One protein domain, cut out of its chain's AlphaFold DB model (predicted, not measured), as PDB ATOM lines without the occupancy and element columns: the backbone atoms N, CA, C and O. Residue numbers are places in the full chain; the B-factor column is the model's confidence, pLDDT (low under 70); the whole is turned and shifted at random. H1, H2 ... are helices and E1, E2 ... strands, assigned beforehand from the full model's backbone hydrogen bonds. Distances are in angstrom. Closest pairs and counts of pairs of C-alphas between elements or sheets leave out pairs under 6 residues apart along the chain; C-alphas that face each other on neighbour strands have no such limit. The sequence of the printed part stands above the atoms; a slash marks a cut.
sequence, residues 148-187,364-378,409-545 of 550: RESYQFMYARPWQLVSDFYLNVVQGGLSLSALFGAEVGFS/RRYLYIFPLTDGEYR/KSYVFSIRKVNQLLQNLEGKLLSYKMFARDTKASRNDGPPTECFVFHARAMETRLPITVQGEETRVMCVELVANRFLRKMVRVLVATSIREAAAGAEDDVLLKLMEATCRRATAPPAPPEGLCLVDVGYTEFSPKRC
ATOM      1  N   ARG A 148     143.505 115.701 102.615       86.31
ATOM      2  CA  ARG A 148     142.675 116.864 102.962       86.31
ATOM      3  C   ARG A 148     141.235 116.689 102.483       86.31
ATOM      4  O   ARG A 148     140.321 116.860 103.277       86.31
ATOM      5  N   GLU A 149     141.046 116.296 101.228       89.25
ATOM      6  CA  GLU A 149     139.711 116.058 100.658       89.25
ATOM      7  C   GLU A 149     138.999 114.909 101.379       89.25
ATOM      8  O   GLU A 149     137.832 115.032 101.731       89.25
ATOM      9  N   SER A 150     139.721 113.825 101.694       91.12
ATOM     10  CA  SER A 150     139.172 112.714 102.484       91.12
ATOM     11  C   SER A 150     138.723 113.176 103.870       91.12
ATOM     12  O   SER A 150     137.668 112.770 104.340       91.12
ATOM     13  N   TYR A 151     139.510 114.032 104.531       90.00
ATOM     14  CA  TYR A 151     139.131 114.617 105.815       90.00
ATOM     15  C   TYR A 151     137.869 115.475 105.674       90.00
ATOM     16  O   TYR A 151     136.893 115.235 106.376       90.00
ATOM     17  N   GLN A 152     137.848 116.422 104.735       90.88
ATOM     18  CA  GLN A 152     136.699 117.306 104.517       90.88
ATOM     19  C   GLN A 152     135.419 116.516 104.217       90.88
ATOM     20  O   GLN A 152     134.394 116.759 104.845       90.88
ATOM     21  N   PHE A 153     135.499 115.518 103.334       92.38
ATOM     22  CA  PHE A 153     134.368 114.659 102.991       92.38
ATOM     23  C   PHE A 153     133.790 113.931 104.213       92.38
ATOM     24  O   PHE A 153     132.577 113.923 104.430       92.38
ATOM     25  N   MET A 154     134.666 113.341 105.031       93.44
ATOM     26  CA  MET A 154     134.267 112.558 106.200       93.44
ATOM     27  C   MET A 154     133.723 113.435 107.331       93.44
ATOM     28  O   MET A 154     132.751 113.068 107.980       93.44
ATOM     29  N   TYR A 155     134.346 114.582 107.592       91.31
ATOM     30  CA  TYR A 155     133.983 115.446 108.716       91.31
ATOM     31  C   TYR A 155     132.782 116.354 108.419       91.31
ATOM     32  O   TYR A 155     132.134 116.796 109.357       91.31
ATOM     33  N   ALA A 156     132.418 116.558 107.149       90.75
ATOM     34  CA  ALA A 156     131.230 117.321 106.758       90.75
ATOM     35  C   ALA A 156     129.885 116.610 107.036       90.75
ATOM     36  O   ALA A 156     128.828 117.168 106.755       90.75
ATOM     37  N   ARG A 157     129.898 115.368 107.541       89.75
ATOM     38  CA  ARG A 157     128.674 114.606 107.830       89.75
ATOM     39  C   ARG A 157     127.971 115.119 109.101       89.75
ATOM     40  O   ARG A 157     128.650 115.579 110.019       89.75
ATOM     41  N   PRO A 158     126.638 114.964 109.221       89.88
ATOM     42  CA  PRO A 158     125.883 115.315 110.428       89.88
ATOM     43  C   PRO A 158     126.111 114.300 111.566       89.88
ATOM     44  O   PRO A 158     125.233 113.515 111.923       89.88
ATOM     45  N   TRP A 159     127.312 114.301 112.152       89.50
ATOM     46  CA  TRP A 159     127.722 113.356 113.201       89.50
ATOM     47  C   TRP A 159     126.887 113.440 114.479       89.50
ATOM     48  O   TRP A 159     126.794 112.451 115.206       89.50
ATOM     49  N   GLN A 160     126.240 114.580 114.733       86.94
ATOM     50  CA  GLN A 160     125.382 114.758 115.899       86.94
ATOM     51  C   GLN A 160     124.249 113.726 115.947       86.94
ATOM     52  O   GLN A 160     124.003 113.156 117.003       86.94
ATOM     53  N   LEU A 161     123.651 113.385 114.800       88.06
ATOM     54  CA  LEU A 161     122.581 112.383 114.721       88.06
ATOM     55  C   LEU A 161     123.050 110.996 115.186       88.06
ATOM     56  O   LEU A 161     122.314 110.258 115.839       88.06
ATOM     57  N   VAL A 162     124.299 110.643 114.877       89.19
ATOM     58  CA  VAL A 162     124.903 109.368 115.289       89.19
ATOM     59  C   VAL A 162     125.231 109.383 116.780       89.19
ATOM     60  O   VAL A 162     124.962 108.405 117.482       89.19
ATOM     61  N   SER A 163     125.771 110.496 117.277       86.69
ATOM     62  CA  SER A 163     126.038 110.696 118.704       86.69
ATOM     63  C   SER A 163     124.756 110.629 119.537       86.69
ATOM     64  O   SER A 163     124.734 109.945 120.558       86.69
ATOM     65  N   ASP A 164     123.675 111.265 119.080       86.50
ATOM     66  CA  ASP A 164     122.369 111.249 119.744       86.50
ATOM     67  C   ASP A 164     121.769 109.839 119.756       86.50
ATOM     68  O   ASP A 164     121.252 109.388 120.783       86.50
ATOM     69  N   PHE A 165     121.892 109.093 118.655       86.94
ATOM     70  CA  PHE A 165     121.493 107.687 118.610       86.94
ATOM     71  C   PHE A 165     122.258 106.848 119.642       86.94
ATOM     72  O   PHE A 165     121.644 106.138 120.442       86.94
ATOM     73  N   TYR A 166     123.590 106.954 119.686       86.38
ATOM     74  CA  TYR A 166     124.389 106.226 120.674       86.38
ATOM     75  C   TYR A 166     124.066 106.648 122.110       86.38
ATOM     76  O   TYR A 166     124.014 105.790 122.991       86.38
ATOM     77  N   LEU A 167     123.790 107.931 122.354       83.50
ATOM     78  CA  LEU A 167     123.365 108.420 123.662       83.50
ATOM     79  C   LEU A 167     122.047 107.769 124.098       83.50
ATOM     80  O   LEU A 167     121.955 107.279 125.222       83.50
ATOM     81  N   ASN A 168     121.058 107.684 123.204       84.12
ATOM     82  CA  ASN A 168     119.790 107.000 123.471       84.12
ATOM     83  C   ASN A 168     119.985 105.504 123.760       84.12
ATOM     84  O   ASN A 168     119.322 104.950 124.641       84.12
ATOM     85  N   VAL A 169     120.923 104.850 123.063       82.88
ATOM     86  CA  VAL A 169     121.301 103.457 123.346       82.88
ATOM     87  C   VAL A 169     121.908 103.326 124.748       82.88
ATOM     88  O   VAL A 169     121.498 102.457 125.518       82.88
ATOM     89  N   VAL A 170     122.840 104.210 125.119       80.75
ATOM     90  CA  VAL A 170     123.468 104.219 126.453       80.75
ATOM     91  C   VAL A 170     122.436 104.490 127.550       80.75
ATOM     92  O   VAL A 170     122.449 103.816 128.576       80.75
ATOM     93  N   GLN A 171     121.495 105.407 127.324       80.75
ATOM     94  CA  GLN A 171     120.403 105.706 128.256       80.75
ATOM     95  C   GLN A 171     119.352 104.587 128.340       80.75
ATOM     96  O   GLN A 171     118.522 104.584 129.246       80.75
ATOM     97  N   GLY A 172     119.404 103.602 127.438       75.81
ATOM     98  CA  GLY A 172     118.469 102.482 127.400       75.81
ATOM     99  C   GLY A 172     117.123 102.790 126.751       75.81
ATOM    100  O   GLY A 172     116.221 101.965 126.860       75.81
ATOM    101  N   GLY A 173     116.990 103.938 126.080       78.19
ATOM    102  CA  GLY A 173     115.797 104.289 125.307       78.19
ATOM    103  C   GLY A 173     115.692 103.517 123.988       78.19
ATOM    104  O   GLY A 173     114.589 103.270 123.509       78.19
ATOM    105  N   LEU A 174     116.828 103.090 123.423       79.31
ATOM    106  CA  LEU A 174     116.912 102.291 122.197       79.31
ATOM    107  C   LEU A 174     117.915 101.137 122.350       79.31
ATOM    108  O   LEU A 174     118.780 101.148 123.223       79.31
ATOM    109  N   SER A 175     117.823 100.140 121.473       81.12
ATOM    110  CA  SER A 175     118.845  99.100 121.307       81.12
ATOM    111  C   SER A 175     119.561  99.269 119.968       81.12
ATOM    112  O   SER A 175     118.978  99.756 119.002       81.12
ATOM    113  N   LEU A 176     120.806  98.786 119.858       80.56
ATOM    114  CA  LEU A 176     121.503  98.738 118.562       80.56
ATOM    115  C   LEU A 176     120.738  97.927 117.507       80.56
ATOM    116  O   LEU A 176     120.857  98.209 116.321       80.56
ATOM    117  N   SER A 177     119.930  96.943 117.920       78.88
ATOM    118  CA  SER A 177     119.096  96.164 116.998       78.88
ATOM    119  C   SER A 177     117.993  96.992 116.335       78.88
ATOM    120  O   SER A 177     117.544  96.616 115.258       78.88
ATOM    121  N   ALA A 178     117.597  98.137 116.909       79.75
ATOM    122  CA  ALA A 178     116.642  99.050 116.277       79.75
ATOM    123  C   ALA A 178     117.137  99.550 114.908       79.75
ATOM    124  O   ALA A 178     116.329  99.824 114.029       79.75
ATOM    125  N   LEU A 179     118.458  99.584 114.702       82.12
ATOM    126  CA  LEU A 179     119.096  99.956 113.441       82.12
ATOM    127  C   LEU A 179     118.930  98.901 112.335       82.12
ATOM    128  O   LEU A 179     119.192  99.195 111.178       82.12
ATOM    129  N   PHE A 180     118.534  97.670 112.666       78.94
ATOM    130  CA  PHE A 180     118.457  96.548 111.720       78.94
ATOM    131  C   PHE A 180     117.059  95.905 111.666       78.94
ATOM    132  O   PHE A 180     116.891  94.843 111.069       78.94
ATOM    133  N   GLY A 181     116.051  96.547 112.272       62.72
ATOM    134  CA  GLY A 181     114.679  96.040 112.353       62.72
ATOM    135  C   GLY A 181     114.464  94.958 113.425       62.72
ATOM    136  O   GLY A 181     115.388  94.274 113.869       62.72
ATOM    137  N   ALA A 182     113.208  94.792 113.854       43.47
ATOM    138  CA  ALA A 182     112.799  93.890 114.942       43.47
ATOM    139  C   ALA A 182     113.003  92.381 114.661       43.47
ATOM    140  O   ALA A 182     112.857  91.572 115.576       43.47
ATOM    141  N   GLU A 183     113.371  91.983 113.438       35.91
ATOM    142  CA  GLU A 183     113.569  90.568 113.082       35.91
ATOM    143  C   GLU A 183     114.958  90.012 113.430       35.91
ATOM    144  O   GLU A 183     115.176  88.796 113.412       35.91
ATOM    145  N   VAL A 184     115.906  90.860 113.836       42.16
ATOM    146  CA  VAL A 184     117.194  90.388 114.350       42.16
ATOM    147  C   VAL A 184     117.085  90.249 115.864       42.16
ATOM    148  O   VAL A 184     117.399  91.168 116.618       42.16
ATOM    149  N   GLY A 185     116.627  89.079 116.319       32.97
ATOM    150  CA  GLY A 185     116.620  88.679 117.728       32.97
ATOM    151  C   GLY A 185     118.037  88.634 118.308       32.97
ATOM    152  O   GLY A 185     118.633  87.567 118.449       32.97
ATOM    153  N   PHE A 186     118.597  89.800 118.620       40.53
ATOM    154  CA  PHE A 186     119.892  89.961 119.258       40.53
ATOM    155  C   PHE A 186     119.669  90.214 120.745       40.53
ATOM    156  O   PHE A 186     119.214  91.277 121.160       40.53
ATOM    157  N   SER A 187     119.980  89.217 121.568       36.19
ATOM    158  CA  SER A 187     120.054  89.415 123.009       36.19
ATOM    159  C   SER A 187     121.481  89.829 123.361       36.19
ATOM    160  O   SER A 187     122.389  89.011 123.232       36.19
ATOM    161  N   ARG A 364     136.735  90.800 118.980       93.94
ATOM    162  CA  ARG A 364     136.122  92.107 119.246       93.94
ATOM    163  C   ARG A 364     135.278  92.493 118.042       93.94
ATOM    164  O   ARG A 364     135.694  92.231 116.912       93.94
ATOM    165  N   ARG A 365     134.127  93.116 118.277       93.94
ATOM    166  CA  ARG A 365     133.234  93.639 117.241       93.94
ATOM    167  C   ARG A 365     133.201  95.154 117.304       93.94
ATOM    168  O   ARG A 365     132.851  95.721 118.335       93.94
ATOM    169  N   TYR A 366     133.475  95.790 116.178       95.19
ATOM    170  CA  TYR A 366     133.212  97.206 115.976       95.19
ATOM    171  C   TYR A 366     132.076  97.399 114.978       95.19
ATOM    172  O   TYR A 366     131.985  96.673 113.988       95.19
ATOM    173  N   LEU A 367     131.248  98.404 115.239       95.00
ATOM    174  CA  LEU A 367     130.274  98.939 114.297       95.00
ATOM    175  C   LEU A 367     130.644 100.391 114.009       95.00
ATOM    176  O   LEU A 367     130.955 101.145 114.931       95.00
ATOM    177  N   TYR A 368     130.633 100.776 112.741       96.94
ATOM    178  CA  TYR A 368     130.804 102.158 112.324       96.94
ATOM    179  C   TYR A 368     129.551 102.624 111.588       96.94
ATOM    180  O   TYR A 368     129.187 102.020 110.583       96.94
ATOM    181  N   ILE A 369     128.908 103.685 112.069       95.50
ATOM    182  CA  ILE A 369     127.735 104.297 111.433       95.50
ATOM    183  C   ILE A 369     128.203 105.549 110.694       95.50
ATOM    184  O   ILE A 369     128.764 106.447 111.311       95.50
ATOM    185  N   PHE A 370     127.990 105.606 109.383       95.50
ATOM    186  CA  PHE A 370     128.360 106.728 108.522       95.50
ATOM    187  C   PHE A 370     127.098 107.390 107.941       95.50
ATOM    188  O   PHE A 370     126.390 106.732 107.173       95.50
ATOM    189  N   PRO A 371     126.801 108.662 108.265       93.62
ATOM    190  CA  PRO A 371     125.654 109.370 107.697       93.62
ATOM    191  C   PRO A 371     125.778 109.586 106.189       93.62
ATOM    192  O   PRO A 371     126.813 110.049 105.707       93.62
ATOM    193  N   LEU A 372     124.710 109.289 105.451       90.94
ATOM    194  CA  LEU A 372     124.624 109.534 104.013       90.94
ATOM    195  C   LEU A 372     123.896 110.863 103.770       90.94
ATOM    196  O   LEU A 372     122.930 111.169 104.461       90.94
ATOM    197  N   THR A 373     124.358 111.651 102.798       82.31
ATOM    198  CA  THR A 373     123.649 112.856 102.332       82.31
ATOM    199  C   THR A 373     123.099 112.619 100.934       82.31
ATOM    200  O   THR A 373     123.714 111.925 100.117       82.31
ATOM    201  N   ASP A 374     121.951 113.218 100.644       68.19
ATOM    202  CA  ASP A 374     121.304 113.088  99.343       68.19
ATOM    203  C   ASP A 374     122.189 113.664  98.222       68.19
ATOM    204  O   ASP A 374     122.803 114.718  98.371       68.19
ATOM    205  N   GLY A 375     122.284 112.944  97.098       62.47
ATOM    206  CA  GLY A 375     123.074 113.338  95.919       62.47
ATOM    207  C   GLY A 375     124.484 112.734  95.820       62.47
ATOM    208  O   GLY A 375     125.092 112.800  94.753       62.47
ATOM    209  N   GLU A 376     124.988 112.086  96.875       59.09
ATOM    210  CA  GLU A 376     126.347 111.507  96.917       59.09
ATOM    211  C   GLU A 376     126.381 109.963  96.804       59.09
ATOM    212  O   GLU A 376     127.424 109.335  96.987       59.09
ATOM    213  N   TYR A 377     125.258 109.313  96.480       56.19
ATOM    214  CA  TYR A 377     125.147 107.849  96.374       56.19
ATOM    215  C   TYR A 377     124.171 107.430  95.256       56.19
ATOM    216  O   TYR A 377     123.169 108.103  95.023       56.19
ATOM    217  N   ARG A 378     124.456 106.315  94.558       55.31
ATOM    218  CA  ARG A 378     123.533 105.678  93.595       55.31
ATOM    219  C   ARG A 378     122.918 104.422  94.209       55.31
ATOM    220  O   ARG A 378     123.628 103.436  94.407       55.31
ATOM    221  N   LYS A 409     137.228 114.159  89.803       78.56
ATOM    222  CA  LYS A 409     137.107 113.432  91.078       78.56
ATOM    223  C   LYS A 409     135.632 113.188  91.400       78.56
ATOM    224  O   LYS A 409     134.843 114.133  91.442       78.56
ATOM    225  N   SER A 410     135.270 111.936  91.659       83.88
ATOM    226  CA  SER A 410     133.928 111.577  92.122       83.88
ATOM    227  C   SER A 410     133.853 111.673  93.642       83.88
ATOM    228  O   SER A 410     134.715 111.132  94.332       83.88
ATOM    229  N   TYR A 411     132.813 112.323  94.163       85.06
ATOM    230  CA  TYR A 411     132.432 112.270  95.583       85.06
ATOM    231  C   TYR A 411     131.294 111.274  95.844       85.06
ATOM    232  O   TYR A 411     130.874 111.079  96.980       85.06
ATOM    233  N   VAL A 412     130.835 110.611  94.778       87.62
ATOM    234  CA  VAL A 412     129.801 109.587  94.818       87.62
ATOM    235  C   VAL A 412     130.460 108.221  94.942       87.62
ATOM    236  O   VAL A 412     131.333 107.884  94.138       87.62
ATOM    237  N   PHE A 413     130.025 107.415  95.907       91.38
ATOM    238  CA  PHE A 413     130.469 106.026  96.060       91.38
ATOM    239  C   PHE A 413     129.281 105.068  96.100       91.38
ATOM    240  O   PHE A 413     128.139 105.490  96.230       91.38
ATOM    241  N   SER A 414     129.540 103.766  95.971       92.69
ATOM    242  CA  SER A 414     128.526 102.726  96.156       92.69
ATOM    243  C   SER A 414     128.811 101.926  97.426       92.69
ATOM    244  O   SER A 414     129.898 101.374  97.580       92.69
ATOM    245  N   ILE A 415     127.826 101.801  98.316       95.00
ATOM    246  CA  ILE A 415     127.867 100.939  99.505       95.00
ATOM    247  C   ILE A 415     128.147  99.482  99.124       95.00
ATOM    248  O   ILE A 415     128.941  98.828  99.792       95.00
ATOM    249  N   ARG A 416     127.592  98.986  98.005       95.00
ATOM    250  CA  ARG A 416     127.907  97.639  97.494       95.00
ATOM    251  C   ARG A 416     129.396  97.496  97.193       95.00
ATOM    252  O   ARG A 416     129.996  96.494  97.566       95.00
ATOM    253  N   LYS A 417     130.002  98.525  96.593       95.69
ATOM    254  CA  LYS A 417     131.443  98.551  96.335       95.69
ATOM    255  C   LYS A 417     132.242  98.581  97.637       95.69
ATOM    256  O   LYS A 417     133.158  97.785  97.791       95.69
ATOM    257  N   VAL A 418     131.870  99.424  98.605       97.31
ATOM    258  CA  VAL A 418     132.506  99.442  99.940       97.31
ATOM    259  C   VAL A 418     132.429  98.063 100.605       97.31
ATOM    260  O   VAL A 418     133.429  97.578 101.135       97.31
ATOM    261  N   ASN A 419     131.273  97.401 100.534       97.25
ATOM    262  CA  ASN A 419     131.071  96.055 101.060       97.25
ATOM    263  C   ASN A 419     131.981  95.022 100.375       97.25
ATOM    264  O   ASN A 419     132.631  94.245 101.069       97.25
ATOM    265  N   GLN A 420     132.089  95.052  99.040       96.81
ATOM    266  CA  GLN A 420     132.991  94.181  98.270       96.81
ATOM    267  C   GLN A 420     134.457  94.359  98.686       96.81
ATOM    268  O   GLN A 420     135.149  93.374  98.942       96.81
ATOM    269  N   LEU A 421     134.917  95.610  98.822       97.56
ATOM    270  CA  LEU A 421     136.284  95.908  99.260       97.56
ATOM    271  C   LEU A 421     136.576  95.312 100.645       97.56
ATOM    272  O   LEU A 421     137.608  94.674 100.852       97.56
ATOM    273  N   LEU A 422     135.658  95.501 101.596       97.50
ATOM    274  CA  LEU A 422     135.799  95.007 102.967       97.50
ATOM    275  C   LEU A 422     135.707  93.480 103.057       97.50
ATOM    276  O   LEU A 422     136.468  92.865 103.803       97.50
ATOM    277  N   GLN A 423     134.823  92.860 102.275       96.06
ATOM    278  CA  GLN A 423     134.625  91.412 102.247       96.06
ATOM    279  C   GLN A 423     135.904  90.654 101.880       96.06
ATOM    280  O   GLN A 423     136.151  89.574 102.417       96.06
ATOM    281  N   ASN A 424     136.762  91.240 101.044       96.25
ATOM    282  CA  ASN A 424     138.043  90.647 100.664       96.25
ATOM    283  C   ASN A 424     139.033  90.480 101.825       96.25
ATOM    284  O   ASN A 424     140.054  89.809 101.653       96.25
ATOM    285  N   LEU A 425     138.748  91.058 102.992       96.50
ATOM    286  CA  LEU A 425     139.553  90.920 104.205       96.50
ATOM    287  C   LEU A 425     139.164  89.698 105.050       96.50
ATOM    288  O   LEU A 425     139.956  89.265 105.885       96.50
ATOM    289  N   GLU A 426     137.962  89.152 104.865       95.62
ATOM    290  CA  GLU A 426     137.450  88.071 105.707       95.62
ATOM    291  C   GLU A 426     138.238  86.771 105.557       95.62
ATOM    292  O   GLU A 426     138.624  86.365 104.462       95.62
ATOM    293  N   GLY A 427     138.432  86.082 106.683       94.94
ATOM    294  CA  GLY A 427     139.077  84.774 106.729       94.94
ATOM    295  C   GLY A 427     140.591  84.815 106.522       94.94
ATOM    296  O   GLY A 427     141.205  83.759 106.370       94.94
ATOM    297  N   LYS A 428     141.205  86.004 106.511       94.19
ATOM    298  CA  LYS A 428     142.634  86.184 106.245       94.19
ATOM    299  C   LYS A 428     143.364  86.709 107.479       94.19
ATOM    300  O   LYS A 428     142.889  87.610 108.171       94.19
ATOM    301  N   LEU A 429     144.547  86.146 107.730       95.06
ATOM    302  CA  LEU A 429     145.534  86.689 108.664       95.06
ATOM    303  C   LEU A 429     146.447  87.632 107.877       95.06
ATOM    304  O   LEU A 429     147.232  87.171 107.055       95.06
ATOM    305  N   LEU A 430     146.312  88.943 108.087       94.00
ATOM    306  CA  LEU A 430     147.018  89.960 107.300       94.00
ATOM    307  C   LEU A 430     147.671  91.004 108.199       94.00
ATOM    308  O   LEU A 430     147.179  91.292 109.291       94.00
ATOM    309  N   SER A 431     148.755  91.615 107.721       92.56
ATOM    310  CA  SER A 431     149.419  92.722 108.413       92.56
ATOM    311  C   SER A 431     148.691  94.046 108.163       92.56
ATOM    312  O   SER A 431     148.806  94.660 107.107       92.56
ATOM    313  N   TYR A 432     147.999  94.561 109.181       93.50
ATOM    314  CA  TYR A 432     147.241  95.818 109.088       93.50
ATOM    315  C   TYR A 432     148.068  97.059 109.457       93.50
ATOM    316  O   TYR A 432     147.522  98.112 109.796       93.50
ATOM    317  N   LYS A 433     149.402  96.968 109.388       90.56
ATOM    318  CA  LYS A 433     150.326  98.058 109.750       90.56
ATOM    319  C   LYS A 433     150.013  99.369 109.016       90.56
ATOM    320  O   LYS A 433     150.116 100.442 109.618       90.56
ATOM    321  N   MET A 434     149.611  99.281 107.747       90.94
ATOM    322  CA  MET A 434     149.281 100.435 106.897       90.94
ATOM    323  C   MET A 434     147.978 101.125 107.294       90.94
ATOM    324  O   MET A 434     147.849 102.342 107.149       90.94
ATOM    325  N   PHE A 435     147.068 100.377 107.912       93.69
ATOM    326  CA  PHE A 435     145.795 100.874 108.416       93.69
ATOM    327  C   PHE A 435     145.888 101.368 109.868       93.69
ATOM    328  O   PHE A 435     144.962 101.988 110.370       93.69
ATOM    329  N   ALA A 436     147.010 101.173 110.560       90.81
ATOM    330  CA  ALA A 436     147.196 101.663 111.922       90.81
ATOM    331  C   ALA A 436     147.726 103.110 111.973       90.81
ATOM    332  O   ALA A 436     148.464 103.567 111.090       90.81
ATOM    333  N   ARG A 437     147.403 103.833 113.053       87.94
ATOM    334  CA  ARG A 437     147.995 105.142 113.393       87.94
ATOM    335  C   ARG A 437     148.377 105.187 114.864       87.94
ATOM    336  O   ARG A 437     147.808 104.475 115.686       87.94
ATOM    337  N   ASP A 438     149.362 106.018 115.186       78.75
ATOM    338  CA  ASP A 438     149.841 106.261 116.557       78.75
ATOM    339  C   ASP A 438     150.257 105.000 117.332       78.75
ATOM    340  O   ASP A 438     150.395 105.008 118.559       78.75
ATOM    341  N   THR A 439     150.500 103.902 116.615       65.94
ATOM    342  CA  THR A 439     151.228 102.745 117.116       65.94
ATOM    343  C   THR A 439     152.690 103.161 117.208       65.94
ATOM    344  O   THR A 439     153.377 103.248 116.184       65.94
ATOM    345  N   LYS A 440     153.157 103.490 118.418       56.69
ATOM    346  CA  LYS A 440     154.586 103.718 118.663       56.69
ATOM    347  C   LYS A 440     155.358 102.493 118.166       56.69
ATOM    348  O   LYS A 440     154.928 101.368 118.420       56.69
ATOM    349  N   ALA A 441     156.479 102.709 117.475       47.78
ATOM    350  CA  ALA A 441     157.451 101.642 117.273       47.78
ATOM    351  C   ALA A 441     157.836 101.143 118.671       47.78
ATOM    352  O   ALA A 441     158.239 101.934 119.527       47.78
ATOM    353  N   SER A 442     157.549  99.879 118.948       43.38
ATOM    354  CA  SER A 442     157.766  99.324 120.275       43.38
ATOM    355  C   SER A 442     159.258  99.372 120.613       43.38
ATOM    356  O   SER A 442     160.096  99.168 119.741       43.38
ATOM    357  N   ARG A 443     159.593  99.676 121.873       46.97
ATOM    358  CA  ARG A 443     160.986  99.726 122.362       46.97
ATOM    359  C   ARG A 443     161.615  98.332 122.545       46.97
ATOM    360  O   ARG A 443     162.809  98.263 122.780       46.97
ATOM    361  N   ASN A 444     160.820  97.275 122.404       42.47
ATOM    362  CA  ASN A 444     161.168  95.851 122.288       42.47
ATOM    363  C   ASN A 444     160.180  95.253 121.274       42.47
ATOM    364  O   ASN A 444     159.051  95.729 121.287       42.47
ATOM    365  N   ASP A 445     160.550  94.289 120.425       47.62
ATOM    366  CA  ASP A 445     159.687  93.630 119.415       47.62
ATOM    367  C   ASP A 445     158.176  93.888 119.579       47.62
ATOM    368  O   ASP A 445     157.527  93.429 120.522       47.62
ATOM    369  N   GLY A 446     157.629  94.746 118.709       48.34
ATOM    370  CA  GLY A 446     156.243  95.199 118.814       48.34
ATOM    371  C   GLY A 446     155.248  94.060 118.612       48.34
ATOM    372  O   GLY A 446     155.572  93.080 117.945       48.34
ATOM    373  N   PRO A 447     154.021  94.175 119.155       52.50
ATOM    374  CA  PRO A 447     153.028  93.129 118.979       52.50
ATOM    375  C   PRO A 447     152.788  92.916 117.478       52.50
ATOM    376  O   PRO A 447     152.742  93.912 116.744       52.50
ATOM    377  N   PRO A 448     152.590  91.661 117.029       69.06
ATOM    378  CA  PRO A 448     152.403  91.353 115.617       69.06
ATOM    379  C   PRO A 448     151.320  92.270 115.047       69.06
ATOM    380  O   PRO A 448     150.265  92.455 115.670       69.06
ATOM    381  N   THR A 449     151.618  92.917 113.917       83.12
ATOM    382  CA  THR A 449     150.663  93.765 113.180       83.12
ATOM    383  C   THR A 449     149.619  92.934 112.443       83.12
ATOM    384  O   THR A 449     148.686  93.481 111.855       83.12
ATOM    385  N   GLU A 450     149.778  91.617 112.501       91.12
ATOM    386  CA  GLU A 450     148.867  90.632 111.966       91.12
ATOM    387  C   GLU A 450     147.584  90.567 112.791       91.12
ATOM    388  O   GLU A 450     147.600  90.428 114.019       91.12
ATOM    389  N   CYS A 451     146.459  90.693 112.098       94.38
ATOM    390  CA  CYS A 451     145.130  90.513 112.661       94.38
ATOM    391  C   CYS A 451     144.370  89.528 111.771       94.38
ATOM    392  O   CYS A 451     144.553  89.520 110.554       94.38
ATOM    393  N   PHE A 452     143.528  88.699 112.379       96.25
ATOM    394  CA  PHE A 452     142.617  87.817 111.663       96.25
ATOM    395  C   PHE A 452     141.225  88.435 111.693       96.25
ATOM    396  O   PHE A 452     140.642  88.589 112.772       96.25
ATOM    397  N   VAL A 453     140.705  88.799 110.523       96.62
ATOM    398  CA  VAL A 453     139.354  89.352 110.384       96.62
ATOM    399  C   VAL A 453     138.380  88.205 110.147       96.62
ATOM    400  O   VAL A 453     138.419  87.533 109.120       96.62
ATOM    401  N   PHE A 454     137.495  87.977 111.113       96.19
ATOM    402  CA  PHE A 454     136.433  86.979 111.016       96.19
ATOM    403  C   PHE A 454     135.283  87.452 110.131       96.19
ATOM    404  O   PHE A 454     134.686  86.645 109.424       96.19
ATOM    405  N   HIS A 455     134.956  88.744 110.210       96.25
ATOM    406  CA  HIS A 455     133.821  89.326 109.513       96.25
ATOM    407  C   HIS A 455     134.077  90.790 109.152       96.25
ATOM    408  O   HIS A 455     134.618  91.537 109.970       96.25
ATOM    409  N   ALA A 456     133.687  91.194 107.948       97.06
ATOM    410  CA  ALA A 456     133.787  92.561 107.464       97.06
ATOM    411  C   ALA A 456     132.707  92.834 106.411       97.06
ATOM    412  O   ALA A 456     132.768  92.312 105.294       97.06
ATOM    413  N   ARG A 457     131.713  93.650 106.768       95.44
ATOM    414  CA  ARG A 457     130.576  93.979 105.900       95.44
ATOM    415  C   ARG A 457     130.168  95.431 106.017       95.44
ATOM    416  O   ARG A 457     130.337  96.038 107.070       95.44
ATOM    417  N   ALA A 458     129.587  95.948 104.941       96.19
ATOM    418  CA  ALA A 458     128.898  97.225 104.916       96.19
ATOM    419  C   ALA A 458     127.476  97.049 104.374       96.19
ATOM    420  O   ALA A 458     127.278  96.334 103.393       96.19
ATOM    421  N   MET A 459     126.503  97.717 104.985       94.19
ATOM    422  CA  MET A 459     125.123  97.757 104.501       94.19
ATOM    423  C   MET A 459     124.517  99.143 104.676       94.19
ATOM    424  O   MET A 459     124.936  99.905 105.547       94.19
ATOM    425  N   GLU A 460     123.515  99.453 103.865       92.69
ATOM    426  CA  GLU A 460     122.665 100.619 104.076       92.69
ATOM    427  C   GLU A 460     121.573 100.296 105.094       92.69
ATOM    428  O   GLU A 460     121.037  99.189 105.121       92.69
ATOM    429  N   THR A 461     121.251 101.267 105.936       91.00
ATOM    430  CA  THR A 461     120.105 101.221 106.840       91.00
ATOM    431  C   THR A 461     119.643 102.645 107.166       91.00
ATOM    432  O   THR A 461     120.127 103.620 106.586       91.00
ATOM    433  N   ARG A 462     118.687 102.788 108.082       89.12
ATOM    434  CA  ARG A 462     118.128 104.065 108.516       89.12
ATOM    435  C   ARG A 462     118.226 104.204 110.023       89.12
ATOM    436  O   ARG A 462     117.922 103.269 110.759       89.12
ATOM    437  N   LEU A 463     118.659 105.376 110.479       86.94
ATOM    438  CA  LEU A 463     118.627 105.703 111.898       86.94
ATOM    439  C   LEU A 463     117.169 105.878 112.349       86.94
ATOM    440  O   LEU A 463     116.429 106.625 111.702       86.94
ATOM    441  N   PRO A 464     116.752 105.223 113.449       76.06
ATOM    442  CA  PRO A 464     115.419 105.409 114.004       76.06
ATOM    443  C   PRO A 464     115.256 106.852 114.504       76.06
ATOM    444  O   PRO A 464     116.152 107.404 115.141       76.06
ATOM    445  N   ILE A 465     114.113 107.455 114.182       65.88
ATOM    446  CA  ILE A 465     113.824 108.889 114.327       65.88
ATOM    447  C   ILE A 465     114.039 109.376 115.770       65.88
ATOM    448  O   ILE A 465     113.365 108.921 116.694       65.88
ATOM    449  N   THR A 466     114.877 110.399 115.948       56.78
ATOM    450  CA  THR A 466     114.910 111.234 117.158       56.78
ATOM    451  C   THR A 466     114.330 112.618 116.849       56.78
ATOM    452  O   THR A 466     114.963 113.469 116.236       56.78
ATOM    453  N   VAL A 467     113.089 112.831 117.293       51.41
ATOM    454  CA  VAL A 467     112.416 114.127 117.532       51.41
ATOM    455  C   VAL A 467     112.050 115.015 116.314       51.41
ATOM    456  O   VAL A 467     111.086 115.763 116.438       51.41
ATOM    457  N   GLN A 468     112.680 114.914 115.133       50.53
ATOM    458  CA  GLN A 468     112.366 115.791 113.969       50.53
ATOM    459  C   GLN A 468     111.792 115.107 112.708       50.53
ATOM    460  O   GLN A 468     111.659 115.745 111.670       50.53
ATOM    461  N   GLY A 469     111.355 113.849 112.793       53.81
ATOM    462  CA  GLY A 469     110.405 113.285 111.820       53.81
ATOM    463  C   GLY A 469     110.955 112.741 110.493       53.81
ATOM    464  O   GLY A 469     110.162 112.179 109.745       53.81
ATOM    465  N   GLU A 470     112.261 112.809 110.213       60.47
ATOM    466  CA  GLU A 470     112.847 112.180 109.015       60.47
ATOM    467  C   GLU A 470     113.850 111.068 109.369       60.47
ATOM    468  O   GLU A 470     114.794 111.262 110.140       60.47
ATOM    469  N   GLU A 471     113.638 109.871 108.808       72.12
ATOM    470  CA  GLU A 471     114.581 108.752 108.894       72.12
ATOM    471  C   GLU A 471     115.859 109.092 108.117       72.12
ATOM    472  O   GLU A 471     115.850 109.213 106.892       72.12
ATOM    473  N   THR A 472     116.988 109.218 108.815       84.25
ATOM    474  CA  THR A 472     118.272 109.511 108.162       84.25
ATOM    475  C   THR A 472     118.903 108.229 107.634       84.25
ATOM    476  O   THR A 472     119.134 107.282 108.390       84.25
ATOM    477  N   ARG A 473     119.229 108.203 106.340       90.00
ATOM    478  CA  ARG A 473     119.964 107.093 105.722       90.00
ATOM    479  C   ARG A 473     121.406 107.057 106.208       90.00
ATOM    480  O   ARG A 473     122.095 108.077 106.257       90.00
ATOM    481  N   VAL A 474     121.883 105.865 106.537       93.69
ATOM    482  CA  VAL A 474     123.246 105.642 107.015       93.69
ATOM    483  C   VAL A 474     123.835 104.375 106.414       93.69
ATOM    484  O   VAL A 474     123.138 103.394 106.170       93.69
ATOM    485  N   MET A 475     125.150 104.366 106.227       95.31
ATOM    486  CA  MET A 475     125.902 103.145 105.964       95.31
ATOM    487  C   MET A 475     126.466 102.610 107.280       95.31
ATOM    488  O   MET A 475     127.192 103.309 107.985       95.31
ATOM    489  N   CYS A 476     126.180 101.353 107.588       96.38
ATOM    490  CA  CYS A 476     126.757 100.637 108.717       96.38
ATOM    491  C   CYS A 476     127.879  99.722 108.249       96.38
ATOM    492  O   CYS A 476     127.682  98.945 107.321       96.38
ATOM    493  N   VAL A 477     129.030  99.772 108.919       97.62
ATOM    494  CA  VAL A 477     130.161  98.867 108.695       97.62
ATOM    495  C   VAL A 477     130.395  98.024 109.944       97.62
ATOM    496  O   VAL A 477     130.776  98.559 110.984       97.62
ATOM    497  N   GLU A 478     130.201  96.710 109.849       96.69
ATOM    498  CA  GLU A 478     130.534  95.757 110.912       96.69
ATOM    499  C   GLU A 478     131.906  95.136 110.640       96.69
ATOM    500  O   GLU A 478     132.143  94.574 109.570       96.69
ATOM    501  N   LEU A 479     132.800  95.191 111.632       97.44
ATOM    502  CA  LEU A 479     134.087  94.497 111.615       97.44
ATOM    503  C   LEU A 479     134.234  93.622 112.860       97.44
ATOM    504  O   LEU A 479     134.148  94.112 113.987       97.44
ATOM    505  N   VAL A 480     134.552  92.343 112.665       96.88
ATOM    506  CA  VAL A 480     134.891  91.407 113.741       96.88
ATOM    507  C   VAL A 480     136.257  90.797 113.480       96.88
ATOM    508  O   VAL A 480     136.496  90.210 112.429       96.88
ATOM    509  N   ALA A 481     137.159  90.907 114.451       96.31
ATOM    510  CA  ALA A 481     138.514  90.371 114.357       96.31
ATOM    511  C   ALA A 481     138.994  89.858 115.715       96.31
ATOM    512  O   ALA A 481     138.428  90.201 116.755       96.31
ATOM    513  N   ASN A 482     140.070  89.070 115.724       94.31
ATOM    514  CA  ASN A 482     140.703  88.631 116.972       94.31
ATOM    515  C   ASN A 482     141.232  89.823 117.792       94.31
ATOM    516  O   ASN A 482     141.112  89.878 119.019       94.31
ATOM    517  N   ARG A 483     141.769  90.824 117.096       92.69
ATOM    518  CA  ARG A 483     142.269  92.087 117.640       92.69
ATOM    519  C   ARG A 483     142.263  93.165 116.559       92.69
ATOM    520  O   ARG A 483     142.215  92.863 115.373       92.69
ATOM    521  N   PHE A 484     142.387  94.416 116.990       93.12
ATOM    522  CA  PHE A 484     142.552  95.572 116.109       93.12
ATOM    523  C   PHE A 484     143.761  96.396 116.547       93.12
ATOM    524  O   PHE A 484     144.074  96.485 117.738       93.12
ATOM    525  N   LEU A 485     144.450  97.007 115.584       92.19
ATOM    526  CA  LEU A 485     145.493  97.993 115.866       92.19
ATOM    527  C   LEU A 485     144.867  99.364 116.158       92.19
ATOM    528  O   LEU A 485     143.718  99.640 115.803       92.19
ATOM    529  N   ARG A 486     145.633 100.257 116.792       90.19
ATOM    530  CA  ARG A 486     145.152 101.605 117.116       90.19
ATOM    531  C   ARG A 486     144.735 102.352 115.842       90.19
ATOM    532  O   ARG A 486     145.492 102.383 114.869       90.19
ATOM    533  N   LYS A 487     143.525 102.927 115.862       92.12
ATOM    534  CA  LYS A 487     142.859 103.620 114.739       92.12
ATOM    535  C   LYS A 487     142.601 102.768 113.483       92.12
ATOM    536  O   LYS A 487     142.084 103.303 112.508       92.12
ATOM    537  N   MET A 488     142.872 101.457 113.517       95.06
ATOM    538  CA  MET A 488     142.736 100.550 112.368       95.06
ATOM    539  C   MET A 488     141.359 100.612 111.714       95.06
ATOM    540  O   MET A 488     141.263 100.819 110.509       95.06
ATOM    541  N   VAL A 489     140.298 100.477 112.514       97.00
ATOM    542  CA  VAL A 489     138.915 100.470 112.015       97.00
ATOM    543  C   VAL A 489     138.582 101.773 111.284       97.00
ATOM    544  O   VAL A 489     138.089 101.748 110.163       97.00
ATOM    545  N   ARG A 490     138.929 102.918 111.880       97.44
ATOM    546  CA  ARG A 490     138.647 104.250 111.322       97.44
ATOM    547  C   ARG A 490     139.371 104.483 109.995       97.44
ATOM    548  O   ARG A 490     138.815 105.102 109.094       97.44
ATOM    549  N   VAL A 491     140.607 104.001 109.866       97.12
ATOM    550  CA  VAL A 491     141.374 104.106 108.613       97.12
ATOM    551  C   VAL A 491     140.831 103.149 107.554       97.12
ATOM    552  O   VAL A 491     140.751 103.538 106.391       97.12
ATOM    553  N   LEU A 492     140.431 101.928 107.933       97.81
ATOM    554  CA  LEU A 492     139.801 100.970 107.019       97.81
ATOM    555  C   LEU A 492     138.511 101.534 106.425       97.81
ATOM    556  O   LEU A 492     138.368 101.533 105.205       97.81
ATOM    557  N   VAL A 493     137.615 102.067 107.260       98.25
ATOM    558  CA  VAL A 493     136.355 102.675 106.803       98.25
ATOM    559  C   VAL A 493     136.632 103.832 105.844       98.25
ATOM    560  O   VAL A 493     136.147 103.816 104.713       98.25
ATOM    561  N   ALA A 494     137.480 104.788 106.244       97.56
ATOM    562  CA  ALA A 494     137.772 105.950 105.407       97.56
ATOM    563  C   ALA A 494     138.407 105.572 104.061       97.56
ATOM    564  O   ALA A 494     138.055 106.121 103.018       97.56
ATOM    565  N   THR A 495     139.340 104.618 104.084       97.25
ATOM    566  CA  THR A 495     140.031 104.157 102.877       97.25
ATOM    567  C   THR A 495     139.071 103.413 101.956       97.25
ATOM    568  O   THR A 495     139.080 103.669 100.761       97.25
ATOM    569  N   SER A 496     138.198 102.561 102.497       97.75
ATOM    570  CA  SER A 496     137.227 101.804 101.695       97.75
ATOM    571  C   SER A 496     136.248 102.725 100.965       97.75
ATOM    572  O   SER A 496     135.993 102.523  99.784       97.75
ATOM    573  N   ILE A 497     135.752 103.774 101.629       96.75
ATOM    574  CA  ILE A 497     134.884 104.784 101.001       96.75
ATOM    575  C   ILE A 497     135.636 105.537  99.898       96.75
ATOM    576  O   ILE A 497     135.132 105.653  98.784       96.75
ATOM    577  N   ARG A 498     136.860 106.005 100.179       95.19
ATOM    578  CA  ARG A 498     137.677 106.736  99.200       95.19
ATOM    579  C   ARG A 498     137.979 105.897  97.959       95.19
ATOM    580  O   ARG A 498     137.861 106.395  96.845       95.19
ATOM    581  N   GLU A 499     138.378 104.638  98.137       94.56
ATOM    582  CA  GLU A 499     138.680 103.747  97.012       94.56
ATOM    583  C   GLU A 499     137.413 103.338  96.247       94.56
ATOM    584  O   GLU A 499     137.450 103.220  95.023       94.56
ATOM    585  N   ALA A 500     136.275 103.188  96.934       94.12
ATOM    586  CA  ALA A 500     134.993 102.967  96.275       94.12
ATOM    587  C   ALA A 500     134.572 104.177  95.423       94.12
ATOM    588  O   ALA A 500     134.114 103.985  94.299       94.12
ATOM    589  N   ALA A 501     134.769 105.405  95.914       91.88
ATOM    590  CA  ALA A 501     134.508 106.631  95.155       91.88
ATOM    591  C   ALA A 501     135.447 106.792  93.951       91.88
ATOM    592  O   ALA A 501     135.028 107.243  92.888       91.88
ATOM    593  N   ALA A 502     136.709 106.379  94.099       90.75
ATOM    594  CA  ALA A 502     137.688 106.371  93.015       90.75
ATOM    595  C   ALA A 502     137.440 105.258  91.977       90.75
ATOM    596  O   ALA A 502     138.129 105.203  90.962       90.75
ATOM    597  N   GLY A 503     136.480 104.353  92.206       88.75
ATOM    598  CA  GLY A 503     136.215 103.228  91.309       88.75
ATOM    599  C   GLY A 503     137.372 102.227  91.237       88.75
ATOM    600  O   GLY A 503     137.617 101.655  90.178       88.75
ATOM    601  N   ALA A 504     138.101 102.042  92.342       90.06
ATOM    602  CA  ALA A 504     139.236 101.127  92.413       90.06
ATOM    603  C   ALA A 504     138.822  99.649  92.264       90.06
ATOM    604  O   ALA A 504     137.654  99.284  92.421       90.06
ATOM    605  N   GLU A 505     139.791  98.781  91.988       91.38
ATOM    606  CA  GLU A 505     139.595  97.328  91.906       91.38
ATOM    607  C   GLU A 505     139.246  96.703  93.267       91.38
ATOM    608  O   GLU A 505     139.499  97.281  94.324       91.38
ATOM    609  N   ASP A 506     138.646  95.510  93.249       92.81
ATOM    610  CA  ASP A 506     138.133  94.854  94.461       92.81
ATOM    611  C   ASP A 506     139.237  94.497  95.472       92.81
ATOM    612  O   ASP A 506     139.024  94.524  96.686       92.81
ATOM    613  N   ASP A 507     140.440  94.201  94.990       93.31
ATOM    614  CA  ASP A 507     141.600  93.813  95.792       93.31
ATOM    615  C   ASP A 507     142.439  95.007  96.286       93.31
ATOM    616  O   ASP A 507     143.465  94.811  96.942       93.31
ATOM    617  N   VAL A 508     142.005  96.250  96.034       94.06
ATOM    618  CA  VAL A 508     142.768  97.468  96.362       94.06
ATOM    619  C   VAL A 508     143.182  97.540  97.833       94.06
ATOM    620  O   VAL A 508     144.294  97.968  98.138       94.06
ATOM    621  N   LEU A 509     142.334  97.089  98.766       95.75
ATOM    622  CA  LEU A 509     142.680  97.096 100.191       95.75
ATOM    623  C   LEU A 509     143.821  96.127 100.513       95.75
ATOM    624  O   LEU A 509     144.605  96.425 101.410       95.75
ATOM    625  N   LEU A 510     143.928  95.007  99.789       94.62
ATOM    626  CA  LEU A 510     145.024  94.046  99.929       94.62
ATOM    627  C   LEU A 510     146.316  94.640  99.359       94.62
ATOM    628  O   LEU A 510     147.319  94.679 100.063       94.62
ATOM    629  N   LYS A 511     146.260  95.227  98.155       92.44
ATOM    630  CA  LYS A 511     147.391  95.954  97.545       92.44
ATOM    631  C   LYS A 511     147.912  97.073  98.458       92.44
ATOM    632  O   LYS A 511     149.113  97.257  98.631       92.44
ATOM    633  N   LEU A 512     147.009  97.801  99.117       91.94
ATOM    634  CA  LEU A 512     147.358  98.864 100.066       91.94
ATOM    635  C   LEU A 512     148.059  98.365 101.341       91.94
ATOM    636  O   LEU A 512     148.718  99.164 102.009       91.94
ATOM    637  N   MET A 513     147.936  97.083 101.702       89.69
ATOM    638  CA  MET A 513     148.677  96.513 102.838       89.69
ATOM    639  C   MET A 513     150.169  96.377 102.548       89.69
ATOM    640  O   MET A 513     150.970  96.498 103.474       89.69
ATOM    641  N   GLU A 514     150.527  96.160 101.285       86.56
ATOM    642  CA  GLU A 514     151.908  96.000 100.817       86.56
ATOM    643  C   GLU A 514     152.610  97.348 100.600       86.56
ATOM    644  O   GLU A 514     153.829  97.415 100.443       86.56
ATOM    645  N   ALA A 515     151.859  98.453 100.644       85.69
ATOM    646  CA  ALA A 515     152.409  99.784 100.469       85.69
ATOM    647  C   ALA A 515     153.459 100.128 101.543       85.69
ATOM    648  O   ALA A 515     153.337  99.800 102.722       85.69
ATOM    649  N   THR A 516     154.466 100.907 101.153       75.31
ATOM    650  CA  THR A 516     155.546 101.348 102.052       75.31
ATOM    651  C   THR A 516     155.205 102.637 102.807       75.31
ATOM    652  O   THR A 516     155.763 102.921 103.870       75.31
ATOM    653  N   CYS A 517     154.262 103.432 102.287       82.06
ATOM    654  CA  CYS A 517     153.936 104.760 102.803       82.06
ATOM    655  C   CYS A 517     152.513 104.836 103.360       82.06
ATOM    656  O   CYS A 517     151.540 104.579 102.656       82.06
ATOM    657  N   ARG A 518     152.357 105.278 104.619       83.44
ATOM    658  CA  ARG A 518     151.032 105.414 105.263       83.44
ATOM    659  C   ARG A 518     150.089 106.371 104.529       83.44
ATOM    660  O   ARG A 518     148.879 106.212 104.655       83.44
ATOM    661  N   ARG A 519     150.629 107.304 103.732       83.94
ATOM    662  CA  ARG A 519     149.861 108.215 102.862       83.94
ATOM    663  C   ARG A 519     149.079 107.489 101.761       83.94
ATOM    664  O   ARG A 519     148.180 108.081 101.178       83.94
ATOM    665  N   ALA A 520     149.399 106.221 101.492       87.75
ATOM    666  CA  ALA A 520     148.634 105.386 100.575       87.75
ATOM    667  C   ALA A 520     147.204 105.128 101.076       87.75
ATOM    668  O   ALA A 520     146.307 104.955 100.262       87.75
ATOM    669  N   THR A 521     146.966 105.173 102.389       92.94
ATOM    670  CA  THR A 521     145.636 105.003 103.005       92.94
ATOM    671  C   THR A 521     145.059 106.353 103.436       92.94
ATOM    672  O   THR A 521     145.803 107.313 103.662       92.94
ATOM    673  N   ALA A 522     143.736 106.441 103.566       93.62
ATOM    674  CA  ALA A 522     143.064 107.662 104.004       93.62
ATOM    675  C   ALA A 522     143.439 108.035 105.462       93.62
ATOM    676  O   ALA A 522     143.910 107.190 106.240       93.62
ATOM    677  N   PRO A 523     143.263 109.302 105.882       93.06
ATOM    678  CA  PRO A 523     143.262 109.635 107.305       93.06
ATOM    679  C   PRO A 523     142.137 108.878 108.044       93.06
ATOM    680  O   PRO A 523     141.169 108.454 107.414       93.06
ATOM    681  N   PRO A 524     142.244 108.678 109.371       95.62
ATOM    682  CA  PRO A 524     141.185 108.030 110.144       95.62
ATOM    683  C   PRO A 524     139.846 108.767 110.002       95.62
ATOM    684  O   PRO A 524     139.809 109.978 110.206       95.62
ATOM    685  N   ALA A 525     138.759 108.036 109.735       96.88
ATOM    686  CA  ALA A 525     137.392 108.569 109.777       96.88
ATOM    687  C   ALA A 525     137.061 109.179 111.160       96.88
ATOM    688  O   ALA A 525     137.718 108.802 112.131       96.88
ATOM    689  N   PRO A 526     136.070 110.070 111.307       95.50
ATOM    690  CA  PRO A 526     135.644 110.645 112.591       95.50
ATOM    691  C   PRO A 526     135.344 109.579 113.666       95.50
ATOM    692  O   PRO A 526     134.870 108.490 113.321       95.50
ATOM    693  N   PRO A 527     135.716 109.796 114.945       92.44
ATOM    694  CA  PRO A 527     135.516 108.805 116.005       92.44
ATOM    695  C   PRO A 527     134.045 108.584 116.391       92.44
ATOM    696  O   PRO A 527     133.726 107.482 116.826       92.44
ATOM    697  N   GLU A 528     133.181 109.578 116.192       91.31
ATOM    698  CA  GLU A 528     131.772 109.618 116.615       91.31
ATOM    699  C   GLU A 528     130.957 108.483 115.987       91.31
ATOM    700  O   GLU A 528     130.056 107.930 116.612       91.31
ATOM    701  N   GLY A 529     131.308 108.082 114.761       93.44
ATOM    702  CA  GLY A 529     130.677 106.955 114.076       93.44
ATOM    703  C   GLY A 529     131.013 105.586 114.668       93.44
ATOM    704  O   GLY A 529     130.254 104.634 114.475       93.44
ATOM    705  N   LEU A 530     132.142 105.457 115.374       94.44
ATOM    706  CA  LEU A 530     132.683 104.174 115.815       94.44
ATOM    707  C   LEU A 530     132.135 103.763 117.186       94.44
ATOM    708  O   LEU A 530     132.230 104.509 118.156       94.44
ATOM    709  N   CYS A 531     131.698 102.509 117.283       91.06
ATOM    710  CA  CYS A 531     131.331 101.859 118.533       91.06
ATOM    711  C   CYS A 531     132.039 100.505 118.687       91.06
ATOM    712  O   CYS A 531     132.007  99.676 117.775       91.06
ATOM    713  N   LEU A 532     132.680 100.259 119.837       90.75
ATOM    714  CA  LEU A 532     133.049  98.898 120.258       90.75
ATOM    715  C   LEU A 532     131.784  98.224 120.794       90.75
ATOM    716  O   LEU A 532     131.343  98.577 121.878       90.75
ATOM    717  N   VAL A 533     131.198  97.306 120.029       88.50
ATOM    718  CA  VAL A 533     129.867  96.746 120.313       88.50
ATOM    719  C   VAL A 533     129.922  95.526 121.221       88.50
ATOM    720  O   VAL A 533     129.035  95.351 122.042       88.50
ATOM    721  N   ASP A 534     130.904  94.645 121.023       86.00
ATOM    722  CA  ASP A 534     130.954  93.368 121.741       86.00
ATOM    723  C   ASP A 534     132.391  92.833 121.820       86.00
ATOM    724  O   ASP A 534     133.235  93.098 120.951       86.00
ATOM    725  N   VAL A 535     132.666  92.050 122.858       88.62
ATOM    726  CA  VAL A 535     133.914  91.321 123.064       88.62
ATOM    727  C   VAL A 535     133.586  89.888 123.460       88.62
ATOM    728  O   VAL A 535     132.988  89.632 124.500       88.62
ATOM    729  N   GLY A 536     134.053  88.924 122.671       89.12
ATOM    730  CA  GLY A 536     133.814  87.520 122.966       89.12
ATOM    731  C   GLY A 536     135.006  86.786 123.548       89.12
ATOM    732  O   GLY A 536     136.143  86.933 123.102       89.12
ATOM    733  N   TYR A 537     134.704  85.897 124.491       88.19
ATOM    734  CA  TYR A 537     135.661  85.012 125.176       88.19
ATOM    735  C   TYR A 537     135.484  83.539 124.785       88.19
ATOM    736  O   TYR A 537     136.232  82.661 125.210       88.19
ATOM    737  N   THR A 538     134.486  83.268 123.944       90.25
ATOM    738  CA  THR A 538     134.239  81.977 123.293       90.25
ATOM    739  C   THR A 538     134.611  82.065 121.820       90.25
ATOM    740  O   THR A 538     134.788  83.169 121.296       90.25
ATOM    741  N   GLU A 539     134.756  80.913 121.161       92.25
ATOM    742  CA  GLU A 539     135.020  80.880 119.722       92.25
ATOM    743  C   GLU A 539     134.003  81.729 118.958       92.25
ATOM    744  O   GLU A 539     132.822  81.815 119.322       92.25
ATOM    745  N   PHE A 540     134.485  82.404 117.917       92.06
ATOM    746  CA  PHE A 540     133.624  83.235 117.097       92.06
ATOM    747  C   PHE A 540     132.620  82.362 116.332       92.06
ATOM    748  O   PHE A 540     132.972  81.326 115.772       92.06
ATOM    749  N   SER A 541     131.360  82.794 116.303       90.06
ATOM    750  CA  SER A 541     130.295  82.129 115.555       90.06
ATOM    751  C   SER A 541     129.707  83.110 114.543       90.06
ATOM    752  O   SER A 541     129.190  84.145 114.971       90.06
ATOM    753  N   PRO A 542     129.691  82.788 113.235       85.94
ATOM    754  CA  PRO A 542     129.100  83.649 112.206       85.94
ATOM    755  C   PRO A 542     127.617  83.971 112.437       85.94
ATOM    756  O   PRO A 542     127.126  84.999 111.988       85.94
ATOM    757  N   LYS A 543     126.895  83.138 113.202       83.81
ATOM    758  CA  LYS A 543     125.499  83.403 113.598       83.81
ATOM    759  C   LYS A 543     125.344  84.675 114.437       83.81
ATOM    760  O   LYS A 543     124.232  85.172 114.578       83.81
ATOM    761  N   ARG A 544     126.442  85.170 115.019       79.00
ATOM    762  CA  ARG A 544     126.471  86.398 115.811       79.00
ATOM    763  C   ARG A 544     126.582  87.656 114.950       79.00
ATOM    764  O   ARG A 544     126.392  88.718 115.528       79.00
ATOM    765  N   CYS A 545     126.928  87.571 113.659       85.12
ATOM    766  CA  CYS A 545     127.057  88.752 112.799       85.12
ATOM    767  C   CYS A 545     125.740  89.525 112.729       85.12
ATOM    768  O   CYS A 545     124.667  88.923 112.612       85.12
TER     769      CYS A 545
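Overview. This is residues 148 to 187, 364 to 378 and 409 to 545 of the 550 residues of the protein "tRNA pseudouridine synthase A" of Senna tora (UniProt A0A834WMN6). A twisted antiparallel sheet of five strands has H4 and H5 packed over one face, with H2 beside the strands on that face and short H3 on the opposite face. H1 and H6 sit beyond H5 and H4, off the sheet, and residues 441 to 446 stick out as the free tip of a long loop. The 192 printed residues hold six named helices and five named strands, in the order H1 H2 H3 E1 H4 E2 E3 E4 H5 H6 E5; the sheet's order is E2 E3 E4 E1 E5. The class is mixed, with 95 residues, under half, in named elements. The whole is compact, with a radius of gyration of the C-alphas of 16.7 A and spans of 51 by 45 by 28 A.

Arrangement. E2, residues 429 to 431, E3, residues 450 to 463, and E4, residues 472 to 481, form a meander, each strand the antiparallel neighbour of the one before. E3 bends by 71 degrees at residue 460. N 430 and O 451 of E2 and E3 are 3.1 A apart, and N 457 and O 478 of E3 and E4 3.0 A, both within hydrogen-bond range. E1, residues 364 to 371, is antiparallel to E4, with N 366 and O 479 at 2.8 A, and to E5, residues 530 to 536, with N 367 and O 531 at 2.9 A. H4, residues 415 to 423, is over E3 at a height over the sheet of 6.6 A; the closest C-alphas, of Asn 419 and Ala 458, are 4.6 A apart. H5, residues 488 to 501, is over E4 and E1 on the same face, at a height of 10.8 A. H4 and H5 touch, closest at the C-alphas of Val 418 and Ser 496, 5.6 A, at a steep tilt of 49 degrees, opposite ways. E4, H5, H6, residues 508 to 511, and E5 form a split strand-helix-strand unit, two strands running the same way with E1 between them, its crossover right-handed. H2, residues 159 to 171, and H3, residues 176 to 180, are on opposite faces. H1, residues 148 to 155, only just touches H5, with 3 pairs of C-alphas within 8 A, the closest those of Ser 150 and Arg 498 at 7.0 A. Every O i to N i+4 pair is within hydrogen-bond range in H1, H2, H4 and H5; H3 has 0 of 1, but 2 of 2 O i to N i+3 pairs, and H6 is too short for an O i to N i+4 pair.

Along the chain. H1 begins at C-alpha 148, (142.675, 116.864, 102.962), and E5 ends at C-alpha 536, (133.814, 87.520, 122.966). From first to last C-alpha, E3 measures 33.8 A, E4 28.5 A, E1 23.3 A, H5 20.0 A and H2 18.4 A.

Size, cuts and confidence. The C-alphas of Asn 444 and Gly 469, the two farthest apart, are 54.7 A apart. Residues 188 to 363 and 379 to 408 are not printed; the C-alpha gaps are 16.7 A and 15.8 A. The links E2 to E3 and H6 to E5 are long. Mean pLDDT of the printed part is 85.0, and residues 181 to 187, 374 to 378, 439 to 448 and 465 to 470 are under 70.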